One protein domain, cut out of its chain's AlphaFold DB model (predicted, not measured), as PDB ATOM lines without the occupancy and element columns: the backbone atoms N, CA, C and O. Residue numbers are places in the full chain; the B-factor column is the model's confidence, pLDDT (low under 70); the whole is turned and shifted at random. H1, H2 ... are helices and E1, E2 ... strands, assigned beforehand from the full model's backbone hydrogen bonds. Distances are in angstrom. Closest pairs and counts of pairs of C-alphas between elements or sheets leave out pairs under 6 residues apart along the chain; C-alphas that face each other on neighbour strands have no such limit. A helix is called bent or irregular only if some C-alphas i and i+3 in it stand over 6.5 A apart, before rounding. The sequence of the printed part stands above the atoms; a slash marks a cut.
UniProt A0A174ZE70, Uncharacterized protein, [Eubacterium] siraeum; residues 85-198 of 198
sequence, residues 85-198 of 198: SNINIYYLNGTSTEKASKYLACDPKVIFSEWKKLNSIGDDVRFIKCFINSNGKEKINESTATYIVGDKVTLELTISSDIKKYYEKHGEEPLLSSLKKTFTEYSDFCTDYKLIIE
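Overview. This is residues 85 to 198 of the 198 residues of an uncharacterized protein of [Eubacterium] siraeum (UniProt A0A174ZE70). Two helices, H1 and H3, are sandwiched between a two-stranded hairpin, E1 and E2, and a three-stranded sheet, E3, E6 and E7, and from this body a thin two-stranded arm, E4 and E5, reaches far out, its tip, residues 140 to 145, standing free. H2 sits at the end of the body away from the arm. The printed part has 114 residues, with three named helices and seven named strands in the order E1, E2, H1, E3, E4, E5, E6, H2, H3, E7. The larger sheet has the order E3, E6, E7 and is mixed, the two hairpins are antiparallel, and the class is mixed, helices and strands. The whole is loose, with a radius of gyration of the C-alphas of 16.5 A, and its spans of 59 by 29 by 21 A are only just elongated, the arm making the length.

Arrangement. E1, residues 85 to 93, and E2, residues 96 to 105, form an antiparallel hairpin at 152 degrees, with N 87 and O 102 within hydrogen-bond range at 2.8 A. E2 bends by 58 degrees at residue 102. The closest C-alphas of E1 and H1, residues 108 to 118, are those of Tyr 91 and Leu 118, 6.0 A apart. E3, residues 127 to 134, is an edge strand and runs on into E4, residues 137 to 141, at 58 degrees across a break of 2 residues. E4 and E5, residues 144 to 148, form an antiparallel hairpin, with N 139 and O 146 2.8 A apart. E6, residues 153 to 159, is the inner strand, antiparallel to E3 at 166 degrees, with N 131 and O 156 2.9 A apart. H2, residues 161 to 170, only grazes this sheet, with its residues 161 to 164. H2 and H3, residues 172 to 186, touch only at the corner by their link, and only just, with 3 pairs of C-alphas within 8 A, the closest being Tyr 167 and Leu 175 at 7.4 A. E7, residues 192 to 197, is the other edge strand, parallel to E6 at 18 degrees, with N 157 and O 194 2.9 A apart. E6, H2, H3 and E7 make a strand-helix-strand unit, two parallel neighbour strands with helices between them along the chain, and its crossover is right-handed. H1 and H3 lie on the same face of the sheet E3, E6, E7, two layers with helices on one face of a sheet, at heights over the sheet of 10.7 A and 9.0 A. H3 touches H1 with residues 179 to 182 alone, only just, with 3 pairs within 8 A; the C-alphas of Trp 115 and Leu 179 are closest at 7.2 A, at a steep tilt of 45 degrees, opposite ways. The closest C-alphas of H3 and E1 are those of Tyr 90 and Ser 178, 5.1 A apart. Every O i to N i+4 pair is within hydrogen-bond range in H1 and H3; in H2 it is 1 of 6, beside 5 of 7 O i to N i+3 pairs.

Along the chain. E1 begins at C-alpha 85, (178.902, 193.614, 97.867), and is 23.9 A long; E2 is 26.4 A, E3 21.3 A, E6 19.6 A and H3 21.4 A. E4 ends at C-alpha 141, (174.928, 155.097, 92.800). H2 is irregular, with C-alphas 165 and 168 7.1 A apart. E7 ends at C-alpha 197, (201.642, 180.239, 104.686).

Size, cuts and confidence. The C-alphas of Gly 94 and Glu 142 are the two farthest apart, at 59.9 A. The printed part has no cut, and it ends at residue 198, the chain's last. No link is long. The mean pLDDT of the printed part is 90.5, and residues 144 and 149 are under 70.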
ATOM      1  N   SER A  85     179.536 193.347  96.578       89.81
ATOM      2  CA  SER A  85     178.902 193.614  97.867       89.81
ATOM      3  C   SER A  85     179.741 194.559  98.726       89.81
ATOM      4  O   SER A  85     180.889 194.871  98.412       89.81
ATOM      5  N   ASN A  86     179.141 195.068  99.807       93.12
ATOM      6  CA  ASN A  86     179.879 195.817 100.820       93.12
ATOM      7  C   ASN A  86     180.591 194.830 101.745       93.12
ATOM      8  O   ASN A  86     179.956 194.211 102.598       93.12
ATOM      9  N   ILE A  87     181.903 194.712 101.576       92.94
ATOM     10  CA  ILE A  87     182.755 193.793 102.322       92.94
ATOM     11  C   ILE A  87     183.477 194.576 103.414       92.94
ATOM     12  O   ILE A  87     184.031 195.651 103.175       92.94
ATOM     13  N   ASN A  88     183.453 194.044 104.633       96.88
ATOM     14  CA  ASN A  88     184.210 194.598 105.745       96.88
ATOM     15  C   ASN A  88     185.660 194.118 105.667       96.88
ATOM     16  O   ASN A  88     185.926 192.924 105.779       96.88
ATOM     17  N   ILE A  89     186.591 195.056 105.525       98.06
ATOM     18  CA  ILE A  89     188.027 194.798 105.560       98.06
ATOM     19  C   ILE A  89     188.576 195.281 106.897       98.06
ATOM     20  O   ILE A  89     188.423 196.453 107.256       98.06
ATOM     21  N   TYR A  90     189.212 194.375 107.633       98.19
ATOM     22  CA  TYR A  90     189.852 194.670 108.911       98.19
ATOM     23  C   TYR A  90     191.338 194.949 108.713       98.19
ATOM     24  O   TYR A  90     192.029 194.187 108.043       98.19
ATOM     25  N   TYR A  91     191.839 196.027 109.305       98.00
ATOM     26  CA  TYR A  91     193.230 196.455 109.155       98.00
ATOM     27  C   TYR A  91     193.775 197.033 110.455       98.00
ATOM     28  O   TYR A  91     193.022 197.355 111.373       98.00
ATOM     29  N   LEU A  92     195.096 197.139 110.542       97.44
ATOM     30  CA  LEU A  92     195.781 197.666 111.712       97.44
ATOM     31  C   LEU A  92     196.058 199.162 111.556       97.44
ATOM     32  O   LEU A  92     196.679 199.586 110.581       97.44
ATOM     33  N   ASN A  93     195.642 199.942 112.552       93.00
ATOM     34  CA  ASN A  93     196.026 201.338 112.723       93.00
ATOM     35  C   ASN A  93     196.753 201.488 114.067       93.00
ATOM     36  O   ASN A  93     196.138 201.529 115.137       93.00
ATOM     37  N   GLY A  94     198.087 201.486 114.017       88.12
ATOM     38  CA  GLY A  94     198.918 201.366 115.215       88.12
ATOM     39  C   GLY A  94     198.659 200.038 115.931       88.12
ATOM     40  O   GLY A  94     198.782 198.973 115.333       88.12
ATOM     41  N   THR A  95     198.282 200.104 117.209       86.25
ATOM     42  CA  THR A  95     197.955 198.929 118.035       86.25
ATOM     43  C   THR A  95     196.489 198.497 117.943       86.25
ATOM     44  O   THR A  95     196.115 197.475 118.515       86.25
ATOM     45  N   SER A  96     195.648 199.262 117.242       90.56
ATOM     46  CA  SER A  96     194.211 199.005 117.139       90.56
ATOM     47  C   SER A  96     193.858 198.300 115.835       90.56
ATOM     48  O   SER A  96     194.431 198.574 114.783       90.56
ATOM     49  N   THR A  97     192.860 197.416 115.885       95.81
ATOM     50  CA  THR A  97     192.216 196.876 114.682       95.81
ATOM     51  C   THR A  97     191.014 197.739 114.312       95.81
ATOM     52  O   THR A  97     190.051 197.835 115.072       95.81
ATOM     53  N   GLU A  98     191.051 198.324 113.122       97.31
ATOM     54  CA  GLU A  98     189.966 199.101 112.535       97.31
ATOM     55  C   GLU A  98     189.245 198.316 111.435       97.31
ATOM     56  O   GLU A  98     189.627 197.202 111.068       97.31
ATOM     57  N   LYS A  99     188.153 198.895 110.929       97.00
ATOM     58  CA  LYS A  99     187.307 198.296 109.901       97.00
ATOM     59  C   LYS A  99     186.896 199.340 108.875       97.00
ATOM     60  O   LYS A  99     186.322 200.363 109.238       97.00
ATOM     61  N   ALA A 100     187.084 199.021 107.600       96.88
ATOM     62  CA  ALA A 100     186.530 199.775 106.483       96.88
ATOM     63  C   ALA A 100     185.530 198.901 105.721       96.88
ATOM     64  O   ALA A 100     185.817 197.748 105.421       96.88
ATOM     65  N   SER A 101     184.361 199.447 105.387       96.50
ATOM     66  CA  SER A 101     183.428 198.783 104.472       96.50
ATOM     67  C   SER A 101     183.700 199.268 103.051       96.50
ATOM     68  O   SER A 101     183.776 200.476 102.814       96.50
ATOM     69  N   LYS A 102     183.905 198.338 102.119       95.31
ATOM     70  CA  LYS A 102     184.279 198.627 100.732       95.31
ATOM     71  C   LYS A 102     183.346 197.887  99.787       95.31
ATOM     72  O   LYS A 102     183.120 196.693  99.957       95.31
ATOM     73  N   TYR A 103     182.832 198.589  98.783       93.69
ATOM     74  CA  TYR A 103     182.077 197.962  97.707       93.69
ATOM     75  C   TYR A 103     183.058 197.325  96.719       93.69
ATOM     76  O   TYR A 103     183.741 198.034  95.979       93.69
ATOM     77  N   LEU A 104     183.183 196.001  96.774       92.31
ATOM     78  CA  LEU A 104     184.195 195.224  96.054       92.31
ATOM     79  C   LEU A 104     183.540 194.033  95.364       92.31
ATOM     80  O   LEU A 104     182.466 193.588  95.773       92.31
ATOM     81  N   ALA A 105     184.217 193.501  94.346       89.81
ATOM     82  CA  ALA A 105     183.862 192.199  93.807       89.81
ATOM     83  C   ALA A 105     184.006 191.150  94.920       89.81
ATOM     84  O   ALA A 105     184.976 191.189  95.683       89.81
ATOM     85  N   CYS A 106     183.065 190.210  94.994       89.38
ATOM     86  CA  CYS A 106     183.048 189.065  95.902       89.38
ATOM     87  C   CYS A 106     184.103 188.016  95.499       89.38
ATOM     88  O   CYS A 106     183.822 186.821  95.449       89.38
ATOM     89  N   ASP A 107     185.317 188.478  95.209       89.00
ATOM     90  CA  ASP A 107     186.464 187.705  94.760       89.00
ATOM     91  C   ASP A 107     187.543 187.708  95.867       89.00
ATOM     92  O   ASP A 107     188.005 188.781  96.281       89.00
ATOM     93  N   PRO A 108     187.988 186.529  96.345       91.94
ATOM     94  CA  PRO A 108     188.999 186.404  97.396       91.94
ATOM     95  C   PRO A 108     190.301 187.171  97.128       91.94
ATOM     96  O   PRO A 108     190.901 187.722  98.051       91.94
ATOM     97  N   LYS A 109     190.751 187.229  95.871       94.00
ATOM     98  CA  LYS A 109     191.984 187.907  95.466       94.00
ATOM     99  C   LYS A 109     191.811 189.424  95.507       94.00
ATOM    100  O   LYS A 109     192.727 190.124  95.947       94.00
ATOM    101  N   VAL A 110     190.647 189.940  95.105       95.50
ATOM    102  CA  VAL A 110     190.309 191.373  95.219       95.50
ATOM    103  C   VAL A 110     190.256 191.795  96.688       95.50
ATOM    104  O   VAL A 110     190.883 192.784  97.070       95.50
ATOM    105  N   ILE A 111     189.582 191.008  97.526       95.94
ATOM    106  CA  ILE A 111     189.460 191.252  98.972       95.94
ATOM    107  C   ILE A 111     190.833 191.232  99.646       95.94
ATOM    108  O   ILE A 111     191.167 192.146 100.400       95.94
ATOM    109  N   PHE A 112     191.660 190.228  99.335       97.56
ATOM    110  CA  PHE A 112     193.030 190.143  99.836       97.56
ATOM    111  C   PHE A 112     193.870 191.357  99.422       97.56
ATOM    112  O   PHE A 112     194.616 191.901 100.234       97.56
ATOM    113  N   SER A 113     193.732 191.811  98.175       97.50
ATOM    114  CA  SER A 113     194.477 192.966  97.664       97.50
ATOM    115  C   SER A 113     194.092 194.264  98.382       97.50
ATOM    116  O   SER A 113     194.975 195.038  98.756       97.50
ATOM    117  N   GLU A 114     192.802 194.489  98.651       98.06
ATOM    118  CA  GLU A 114     192.361 195.655  99.431       98.06
ATOM    119  C   GLU A 114     192.818 195.552 100.898       98.06
ATOM    120  O   GLU A 114     193.258 196.545 101.479       98.06
ATOM    121  N   TRP A 115     192.804 194.349 101.487       98.31
ATOM    122  CA  TRP A 115     193.364 194.110 102.822       98.31
ATOM    123  C   TRP A 115     194.861 194.439 102.892       98.31
ATOM    124  O   TRP A 115     195.286 195.140 103.817       98.31
ATOM    125  N   LYS A 116     195.658 194.017 101.898       97.94
ATOM    126  CA  LYS A 116     197.082 194.380 101.807       97.94
ATOM    127  C   LYS A 116     197.269 195.890 101.763       97.94
ATOM    128  O   LYS A 116     198.061 196.437 102.527       97.94
ATOM    129  N   LYS A 117     196.503 196.564 100.903       97.69
ATOM    130  CA  LYS A 117     196.569 198.016 100.721       97.69
ATOM    131  C   LYS A 117     196.300 198.764 102.025       97.69
ATOM    132  O   LYS A 117     197.073 199.649 102.382       97.69
ATOM    133  N   LEU A 118     195.248 198.394 102.758       97.56
ATOM    134  CA  LEU A 118     194.908 199.035 104.033       97.56
ATOM    135  C   LEU A 118     195.951 198.776 105.128       97.56
ATOM    136  O   LEU A 118     196.183 199.647 105.961       97.56
ATOM    137  N   ASN A 119     196.630 197.627 105.101       97.19
ATOM    138  CA  ASN A 119     197.721 197.320 106.031       97.19
ATOM    139  C   ASN A 119     199.100 197.800 105.541       97.19
ATOM    140  O   ASN A 119     200.099 197.569 106.214       97.19
ATOM    141  N   SER A 120     199.181 198.497 104.400       96.38
ATOM    142  CA  SER A 120     200.453 198.913 103.785       96.38
ATOM    143  C   SER A 120     201.423 197.741 103.557       96.38
ATOM    144  O   SER A 120     202.620 197.855 103.828       96.38
ATOM    145  N   ILE A 121     200.891 196.610 103.092       97.12
ATOM    146  CA  ILE A 121     201.645 195.410 102.721       97.12
ATOM    147  C   ILE A 121     201.971 195.476 101.231       97.12
ATOM    148  O   ILE A 121     201.092 195.754 100.413       97.12
ATOM    149  N   GLY A 122     203.227 195.212 100.886       95.75
ATOM    150  CA  GLY A 122     203.727 195.243  99.517       95.75
ATOM    151  C   GLY A 122     203.216 194.111  98.623       95.75
ATOM    152  O   GLY A 122     202.520 193.175  99.033       95.75
ATOM    153  N   ASP A 123     203.579 194.210  97.345       95.19
ATOM    154  CA  ASP A 123     203.218 193.226  96.321       95.19
ATOM    155  C   ASP A 123     204.065 191.955  96.346       95.19
ATOM    156  O   ASP A 123     203.714 190.970  95.698       95.19
ATOM    157  N   ASP A 124     205.116 191.936  97.166       95.88
ATOM    158  CA  ASP A 124     205.881 190.734  97.465       95.88
ATOM    159  C   ASP A 124     205.036 189.678  98.193       95.88
ATOM    160  O   ASP A 124     205.240 188.483  97.993       95.88
ATOM    161  N   VAL A 125     204.029 190.099  98.968       97.50
ATOM    162  CA  VAL A 125     203.053 189.173  99.551       97.50
ATOM    163  C   VAL A 125     201.994 188.801  98.521       97.50
ATOM    164  O   VAL A 125     201.168 189.625  98.098       97.50
ATOM    165  N   ARG A 126     201.985 187.524  98.143       97.00
ATOM    166  CA  ARG A 126     201.142 186.989  97.074       97.00
ATOM    167  C   ARG A 126     199.961 186.214  97.633       97.00
ATOM    168  O   ARG A 126     200.092 185.426  98.566       97.00
ATOM    169  N   PHE A 127     198.813 186.404  96.998       95.88
ATOM    170  CA  PHE A 127     197.701 185.472  97.097       95.88
ATOM    171  C   PHE A 127     198.050 184.220  96.289       95.88
ATOM    172  O   PHE A 127     198.378 184.345  95.109       95.88
ATOM    173  N   ILE A 128     197.980 183.038  96.902       92.56
ATOM    174  CA  ILE A 128     198.282 181.774  96.217       92.56
ATOM    175  C   ILE A 128     196.980 181.085  95.816       92.56
ATOM    176  O   ILE A 128     196.747 180.840  94.635       92.56
ATOM    177  N   LYS A 129     196.111 180.792  96.788       92.50
ATOM    178  CA  LYS A 129     194.825 180.120  96.551       92.50
ATOM    179  C   LYS A 129     193.841 180.409  97.679       92.50
ATOM    180  O   LYS A 129     194.238 180.634  98.818       92.50
ATOM    181  N   CYS A 130     192.554 180.339  97.360       90.94
ATOM    182  CA  CYS A 130     191.471 180.282  98.334       90.94
ATOM    183  C   CYS A 130     190.526 179.162  97.910       90.94
ATOM    184  O   CYS A 130     190.095 179.127  96.757       90.94
ATOM    185  N   PHE A 131     190.230 178.245  98.823       87.06
ATOM    186  CA  PHE A 131     189.394 177.083  98.556       87.06
ATOM    187  C   PHE A 131     188.361 176.900  99.665       87.06
ATOM    188  O   PHE A 131     188.661 177.113 100.838       87.06
ATOM    189  N   ILE A 132     187.152 176.488  99.290       84.25
ATOM    190  CA  ILE A 132     186.106 176.113 100.237       84.25
ATOM    191  C   ILE A 132     186.107 174.594 100.358       84.25
ATOM    192  O   ILE A 132     185.704 173.886  99.438       84.25
ATOM    193  N   ASN A 133     186.571 174.100 101.500       82.31
ATOM    194  CA  ASN A 133     186.590 172.683 101.814       82.31
ATOM    195  C   ASN A 133     185.335 172.325 102.609       82.31
ATOM    196  O   ASN A 133     185.068 172.925 103.645       82.31
ATOM    197  N   SER A 134     184.561 171.348 102.148       82.88
ATOM    198  CA  SER A 134     183.419 170.830 102.899       82.88
ATOM    199  C   SER A 134     183.601 169.346 103.156       82.88
ATOM    200  O   SER A 134     184.092 168.611 102.306       82.88
ATOM    201  N   ASN A 135     183.150 168.889 104.322       79.69
ATOM    202  CA  ASN A 135     183.068 167.462 104.624       79.69
ATOM    203  C   ASN A 135     181.824 166.782 104.020       79.69
ATOM    204  O   ASN A 135     181.531 165.632 104.362       79.69
ATOM    205  N   GLY A 136     181.093 167.482 103.147       78.19
ATOM    206  CA  GLY A 136     180.053 166.886 102.328       78.19
ATOM    207  C   GLY A 136     180.610 165.767 101.456       78.19
ATOM    208  O   GLY A 136     181.795 165.726 101.121       78.19
ATOM    209  N   LYS A 137     179.753 164.809 101.127       77.31
ATOM    210  CA  LYS A 137     180.154 163.625 100.368       77.31
ATOM    211  C   LYS A 137     179.258 163.463  99.170       77.31
ATOM    212  O   LYS A 137     178.035 163.492  99.288       77.31
ATOM    213  N   GLU A 138     179.875 163.218  98.031       75.19
ATOM    214  CA  GLU A 138     179.159 162.704  96.884       75.19
ATOM    215  C   GLU A 138     178.987 161.193  97.048       75.19
ATOM    216  O   GLU A 138     179.942 160.456  97.301       75.19
ATOM    217  N   LYS A 139     177.745 160.729  96.941       73.94
ATOM    218  CA  LYS A 139     177.412 159.315  96.856       73.94
ATOM    219  C   LYS A 139     176.933 159.036  95.442       73.94
ATOM    220  O   LYS A 139     175.817 159.403  95.079       73.94
ATOM    221  N   ILE A 140     177.785 158.383  94.665       75.44
ATOM    222  CA  ILE A 140     177.449 157.920  93.322       75.44
ATOM    223  C   ILE A 140     176.834 156.525  93.457       75.44
ATOM    224  O   ILE A 140     177.469 155.606  93.972       75.44
ATOM    225  N   ASN A 141     175.585 156.382  93.029       73.56
ATOM    226  CA  ASN A 141     174.928 155.097  92.800       73.56
ATOM    227  C   ASN A 141     174.885 154.820  91.287       73.56
ATOM    228  O   ASN A 141     175.165 155.718  90.494       73.56
ATOM    229  N   GLU A 142     174.485 153.607  90.892       71.44
ATOM    230  CA  GLU A 142     174.540 153.076  89.512       71.44
ATOM    231  C   GLU A 142     174.057 154.033  88.402       71.44
ATOM    232  O   GLU A 142     174.546 153.951  87.279       71.44
ATOM    233  N   SER A 143     173.143 154.964  88.702       76.38
ATOM    234  CA  SER A 143     172.684 155.984  87.749       76.38
ATOM    235  C   SER A 143     172.463 157.382  88.346       76.38
ATOM    236  O   SER A 143     171.916 158.249  87.664       76.38
ATOM    237  N   THR A 144     172.813 157.621  89.618       64.38
ATOM    238  CA  THR A 144     172.532 158.898  90.300       64.38
ATOM    239  C   THR A 144     173.668 159.329  91.220       64.38
ATOM    240  O   THR A 144     174.119 158.569  92.073       64.38
ATOM    241  N   ALA A 145     174.091 160.587  91.098       72.62
ATOM    242  CA  ALA A 145     174.930 161.249  92.088       72.62
ATOM    243  C   ALA A 145     174.032 161.951  93.114       72.62
ATOM    244  O   ALA A 145     173.200 162.786  92.761       72.62
ATOM    245  N   THR A 146     174.164 161.591  94.392       70.56
ATOM    246  CA  THR A 146     173.485 162.260  95.510       70.56
ATOM    247  C   THR A 146     174.521 162.978  96.359       70.56
ATOM    248  O   THR A 146     175.470 162.354  96.829       70.56
ATOM    249  N   TYR A 147     174.330 164.273  96.603       71.31
ATOM    250  CA  TYR A 147     175.182 165.027  97.516       71.31
ATOM    251  C   TYR A 147     174.635 164.958  98.942       71.31
ATOM    252  O   TYR A 147     173.498 165.344  99.211       71.31
ATOM    253  N   ILE A 148     175.460 164.471  99.864       72.25
ATOM    254  CA  ILE A 148     175.203 164.532 101.298       72.25
ATOM    255  C   ILE A 148     175.855 165.814 101.801       72.25
ATOM    256  O   ILE A 148     177.083 165.924 101.822       72.25
ATOM    257  N   VAL A 149     175.020 166.773 102.198       68.56
ATOM    258  CA  VAL A 149     175.470 168.050 102.756       68.56
ATOM    259  C   VAL A 149     176.242 167.790 104.047       68.56
ATOM    260  O   VAL A 149     175.737 167.140 104.962       68.56
ATOM    261  N   GLY A 150     177.481 168.276 104.091       71.62
ATOM    262  CA  GLY A 150     178.316 168.259 105.284       71.62
ATOM    263  C   GLY A 150     177.913 169.340 106.287       71.62
ATOM    264  O   GLY A 150     177.293 170.337 105.924       71.62
ATOM    265  N   ASP A 151     178.270 169.152 107.553       78.38
ATOM    266  CA  ASP A 151     178.051 170.119 108.635       78.38
ATOM    267  C   ASP A 151     179.228 171.088 108.827       78.38
ATOM    268  O   ASP A 151     179.105 172.067 109.562       78.38
ATOM    269  N   LYS A 152     180.361 170.833 108.160       81.38
ATOM    270  CA  LYS A 152     181.558 171.673 108.216       81.38
ATOM    271  C   LYS A 152     181.922 172.198 106.842       81.38
ATOM    272  O   LYS A 152     182.038 171.445 105.869       81.38
ATOM    273  N   VAL A 153     182.146 173.504 106.796       84.25
ATOM    274  CA  VAL A 153     182.633 174.220 105.622       84.25
ATOM    275  C   VAL A 153     183.778 175.120 106.077       84.25
ATOM    276  O   VAL A 153     183.588 176.042 106.865       84.25
ATOM    277  N   THR A 154     184.984 174.823 105.616       86.12
ATOM    278  CA  THR A 154     186.216 175.524 105.965       86.12
ATOM    279  C   THR A 154     186.686 176.365 104.790       86.12
ATOM    280  O   THR A 154     186.903 175.841 103.699       86.12
ATOM    281  N   LEU A 155     186.923 177.655 105.023       89.62
ATOM    282  CA  LEU A 155     187.665 178.491 104.083       89.62
ATOM    283  C   LEU A 155     189.166 178.276 104.306       89.62
ATOM    284  O   LEU A 155     189.698 178.621 105.363       89.62
ATOM    285  N   GLU A 156     189.846 177.711 103.313       92.38
ATOM    286  CA  GLU A 156     191.297 177.531 103.298       92.38
ATOM    287  C   GLU A 156     191.943 178.619 102.433       92.38
ATOM    288  O   GLU A 156     191.868 178.581 101.203       92.38
ATOM    289  N   LEU A 157     192.588 179.594 103.077       94.31
ATOM    290  CA  LEU A 157     193.345 180.657 102.416       94.31
ATOM    291  C   LEU A 157     194.835 180.321 102.453       94.31
ATOM    292  O   LEU A 157     195.375 180.000 103.507       94.31
ATOM    293  N   THR A 158     195.516 180.413 101.315       95.94
ATOM    294  CA  THR A 158     196.972 180.254 101.220       95.94
ATOM    295  C   THR A 158     197.607 181.507 100.637       95.94
ATOM    296  O   THR A 158     197.193 181.991  99.578       95.94
ATOM    297  N   ILE A 159     198.622 182.022 101.327       97.25
ATOM    298  CA  ILE A 159     199.374 183.223 100.946       97.25
ATOM    299  C   ILE A 159     200.874 182.957 101.027       97.25
ATOM    300  O   ILE A 159     201.296 182.014 101.698       97.25
ATOM    301  N   SER A 160     201.675 183.792 100.365       97.75
ATOM    302  CA  SER A 160     203.122 183.604 100.389       97.75
ATOM    303  C   SER A 160     203.736 183.896 101.758       97.75
ATOM    304  O   SER A 160     203.291 184.778 102.500       97.75
ATOM    305  N   SER A 161     204.817 183.183 102.071       97.94
ATOM    306  CA  SER A 161     205.616 183.357 103.285       97.94
ATOM    307  C   SER A 161     206.310 184.713 103.401       97.94
ATOM    308  O   SER A 161     206.742 185.074 104.499       97.94
ATOM    309  N   ASP A 162     206.312 185.521 102.337       98.06
ATOM    310  CA  ASP A 162     206.747 186.921 102.347       98.06
ATOM    311  C   ASP A 162     206.000 187.778 103.378       98.06
ATOM    312  O   ASP A 162     206.552 188.764 103.866       98.06
ATOM    313  N   ILE A 163     204.783 187.381 103.780       97.81
ATOM    314  CA  ILE A 163     204.014 188.068 104.830       97.81
ATOM    315  C   ILE A 163     204.801 188.215 106.142       97.81
ATOM    316  O   ILE A 163     204.627 189.198 106.862       97.81
ATOM    317  N   LYS A 164     205.730 187.289 106.419       97.81
ATOM    318  CA  LYS A 164     206.572 187.293 107.623       97.81
ATOM    319  C   LYS A 164     207.433 188.553 107.748       97.81
ATOM    320  O   LYS A 164     207.724 188.975 108.863       97.81
ATOM    321  N   LYS A 165     207.783 189.205 106.631       97.44
ATOM    322  CA  LYS A 165     208.541 190.473 106.623       97.44
ATOM    323  C   LYS A 165     207.795 191.615 107.323       97.44
ATOM    324  O   LYS A 165     208.410 192.585 107.745       97.44
ATOM    325  N   TYR A 166     206.474 191.504 107.454       96.81
ATOM    326  CA  TYR A 166     205.615 192.544 108.018       96.81
ATOM    327  C   TYR A 166     205.323 192.335 109.510       96.81
ATOM    328  O   TYR A 166     204.690 193.188 110.135       96.81
ATOM    329  N   TYR A 167     205.803 191.239 110.107       96.25
ATOM    330  CA  TYR A 167     205.505 190.886 111.497       96.25
ATOM    331  C   TYR A 167     206.170 191.809 112.514       96.25
ATOM    332  O   TYR A 167     205.552 192.105 113.530       96.25
ATOM    333  N   GLU A 168     207.372 192.325 112.249       93.38
ATOM    334  CA  GLU A 168     208.007 193.295 113.158       93.38
ATOM    335  C   GLU A 168     207.195 194.588 113.270       93.38
ATOM    336  O   GLU A 168     207.044 195.145 114.354       93.38
ATOM    337  N   LYS A 169     206.634 195.053 112.150       93.12
ATOM    338  CA  LYS A 169     205.866 196.300 112.100       93.12
ATOM    339  C   LYS A 169     204.469 196.147 112.697       93.12
ATOM    340  O   LYS A 169     203.988 197.054 113.370       93.12
ATOM    341  N   HIS A 170     203.798 195.044 112.389       92.88
ATOM    342  CA  HIS A 170     202.370 194.874 112.664       92.88
ATOM    343  C   HIS A 170     202.068 193.918 113.825       92.88
ATOM    344  O   HIS A 170     200.938 193.883 114.309       92.88
ATOM    345  N   GLY A 171     203.059 193.146 114.269       94.75
ATOM    346  CA  GLY A 171     202.854 191.944 115.066       94.75
ATOM    347  C   GLY A 171     202.284 190.809 114.211       94.75
ATOM    348  O   GLY A 171     201.400 191.020 113.381       94.75
ATOM    349  N   GLU A 172     202.760 189.585 114.429       96.25
ATOM    350  CA  GLU A 172     202.234 188.403 113.734       96.25
ATOM    351  C   GLU A 172     200.743 188.192 114.043       96.25
ATOM    352  O   GLU A 172     199.908 188.223 113.138       96.25
ATOM    353  N   GLU A 173     200.382 188.038 115.321       96.69
ATOM    354  CA  GLU A 173     198.996 187.741 115.701       96.69
ATOM    355  C   GLU A 173     197.991 188.825 115.279       96.69
ATOM    356  O   GLU A 173     196.976 188.464 114.675       96.69
ATOM    357  N   PRO A 174     198.217 190.136 115.521       97.00
ATOM    358  CA  PRO A 174     197.268 191.167 115.104       97.00
ATOM    359  C   PRO A 174     197.072 191.191 113.587       97.00
ATOM    360  O   PRO A 174     195.941 191.314 113.105       97.00
ATOM    361  N   LEU A 175     198.157 191.022 112.824       97.50
ATOM    362  CA  LEU A 175     198.108 191.050 111.368       97.50
ATOM    363  C   LEU A 175     197.305 189.869 110.828       97.50
ATOM    364  O   LEU A 175     196.331 190.067 110.098       97.50
ATOM    365  N   LEU A 176     197.653 188.649 111.241       97.56
ATOM    366  CA  LEU A 176     196.968 187.437 110.793       97.56
ATOM    367  C   LEU A 176     195.516 187.376 111.291       97.56
ATOM    368  O   LEU A 176     194.636 186.892 110.575       97.56
ATOM    369  N   SER A 177     195.232 187.920 112.478       97.12
ATOM    370  CA  SER A 177     193.873 188.044 113.018       97.12
ATOM    371  C   SER A 177     193.007 188.987 112.178       97.12
ATOM    372  O   SER A 177     191.859 188.655 111.871       97.12
ATOM    373  N   SER A 178     193.555 190.120 111.723       97.88
ATOM    374  CA  SER A 178     192.835 191.042 110.832       97.88
ATOM    375  C   SER A 178     192.466 190.383 109.492       97.88
ATOM    376  O   SER A 178     191.341 190.539 109.003       97.88
ATOM    377  N   LEU A 179     193.371 189.568 108.937       97.88
ATOM    378  CA  LEU A 179     193.124 188.807 107.713       97.88
ATOM    379  C   LEU A 179     192.035 187.755 107.931       97.88
ATOM    380  O   LEU A 179     191.054 187.719 107.187       97.88
ATOM    381  N   LYS A 180     192.166 186.949 108.993       96.81
ATOM    382  CA  LYS A 180     191.162 185.949 109.379       96.81
ATOM    383  C   LYS A 180     189.783 186.584 109.506       96.81
ATOM    384  O   LYS A 180     188.837 186.107 108.892       96.81
ATOM    385  N   LYS A 181     189.672 187.687 110.248       96.31
ATOM    386  CA  LYS A 181     188.393 188.365 110.483       96.31
ATOM    387  C   LYS A 181     187.757 188.877 109.189       96.31
ATOM    388  O   LYS A 181     186.552 188.725 109.010       96.31
ATOM    389  N   THR A 182     188.568 189.411 108.275       96.69
ATOM    390  CA  THR A 182     188.121 189.827 106.936       96.69
ATOM    391  C   THR A 182     187.510 188.654 106.165       96.69
ATOM    392  O   THR A 182     186.393 188.757 105.662       96.69
ATOM    393  N   PHE A 183     188.199 187.511 106.116       94.50
ATOM    394  CA  PHE A 183     187.746 186.351 105.346       94.50
ATOM    395  C   PHE A 183     186.595 185.577 105.998       94.50
ATOM    396  O   PHE A 183     185.752 185.038 105.286       94.50
ATOM    397  N   THR A 184     186.511 185.546 107.330       91.19
ATOM    398  CA  THR A 184     185.372 184.938 108.034       91.19
ATOM    399  C   THR A 184     184.090 185.756 107.859       91.19
ATOM    400  O   THR A 184     183.025 185.170 107.725       91.19
ATOM    401  N   GLU A 185     184.162 187.092 107.814       89.19
ATOM    402  CA  GLU A 185     182.974 187.915 107.529       89.19
ATOM    403  C   GLU A 185     182.583 187.924 106.055       89.19
ATOM    404  O   GLU A 185     181.396 187.967 105.744       89.19
ATOM    405  N   TYR A 186     183.561 187.879 105.148       85.81
ATOM    406  CA  TYR A 186     183.298 187.693 103.721       85.81
ATOM    407  C   TYR A 186     182.572 186.367 103.449       85.81
ATOM    408  O   TYR A 186     181.647 186.320 102.643       85.81
ATOM    409  N   SER A 187     182.977 185.306 104.145       83.81
ATOM    410  CA  SER A 187     182.430 183.965 103.986       83.81
ATOM    411  C   SER A 187     181.666 183.531 105.239       83.81
ATOM    412  O   SER A 187     182.008 182.525 105.863       83.81
ATOM    413  N   ASP A 188     180.613 184.271 105.589       79.44
ATOM    414  CA  ASP A 188     179.808 184.061 106.805       79.44
ATOM    415  C   ASP A 188     179.088 182.697 106.875       79.44
ATOM    416  O   ASP A 188     178.602 182.294 107.933       79.44
ATOM    417  N   PHE A 189     179.030 181.978 105.754       78.38
ATOM    418  CA  PHE A 189     178.515 180.614 105.661       78.38
ATOM    419  C   PHE A 189     179.558 179.539 106.001       78.38
ATOM    420  O   PHE A 189     179.185 178.388 106.228       78.38
ATOM    421  N   CYS A 190     180.852 179.878 106.017       82.81
ATOM    422  CA  CYS A 190     181.893 178.953 106.449       82.81
ATOM    423  C   CYS A 190     181.891 178.849 107.971       82.81
ATOM    424  O   CYS A 190     181.908 179.850 108.685       82.81
ATOM    425  N   THR A 191     181.907 177.620 108.466       83.69
ATOM    426  CA  THR A 191     181.990 177.328 109.897       83.69
ATOM    427  C   THR A 191     183.410 177.489 110.426       83.69
ATOM    428  O   THR A 191     183.588 177.783 111.603       83.69
ATOM    429  N   ASP A 192     184.412 177.317 109.559       88.81
ATOM    430  CA  ASP A 192     185.823 177.305 109.930       88.81
ATOM    431  C   ASP A 192     186.689 178.131 108.970       88.81
ATOM    432  O   ASP A 192     186.347 178.370 107.811       88.81
ATOM    433  N   TYR A 193     187.865 178.527 109.458       91.62
ATOM    434  CA  TYR A 193     188.886 179.235 108.690       91.62
ATOM    435  C   TYR A 193     190.261 178.632 108.956       91.62
ATOM    436  O   TYR A 193     190.654 178.449 110.113       91.62
ATOM    437  N   LYS A 194     191.017 178.401 107.887       94.81
ATOM    438  CA  LYS A 194     192.384 177.891 107.932       94.81
ATOM    439  C   LYS A 194     193.277 178.750 107.045       94.81
ATOM    440  O   LYS A 194     193.042 178.869 105.845       94.81
ATOM    441  N   LEU A 195     194.316 179.325 107.643       96.19
ATOM    442  CA  LEU A 195     195.365 180.044 106.926       96.19
ATOM    443  C   LEU A 195     196.579 179.135 106.750       96.19
ATOM    444  O   LEU A 195     197.041 178.525 107.712       96.19
ATOM    445  N   ILE A 196     197.098 179.077 105.531       96.12
ATOM    446  CA  ILE A 196     198.323 178.370 105.163       96.12
ATOM    447  C   ILE A 196     199.315 179.415 104.636       96.12
ATOM    448  O   ILE A 196     198.948 180.291 103.853       96.12
ATOM    449  N   ILE A 197     200.563 179.335 105.090       96.62
ATOM    450  CA  ILE A 197     201.642 180.239 104.686       96.62
ATOM    451  C   ILE A 197     202.715 179.399 103.989       96.62
ATOM    452  O   ILE A 197     203.312 178.539 104.638       96.62
ATOM    453  N   GLU A 198     202.937 179.648 102.696       92.12
ATOM    454  CA  GLU A 198     203.874 178.910 101.819       92.12
ATOM    455  C   GLU A 198     204.998 179.814 101.295       92.12
ATOM    456  O   GLU A 198     204.714 180.837 100.637       92.12
TER     457      GLU A 198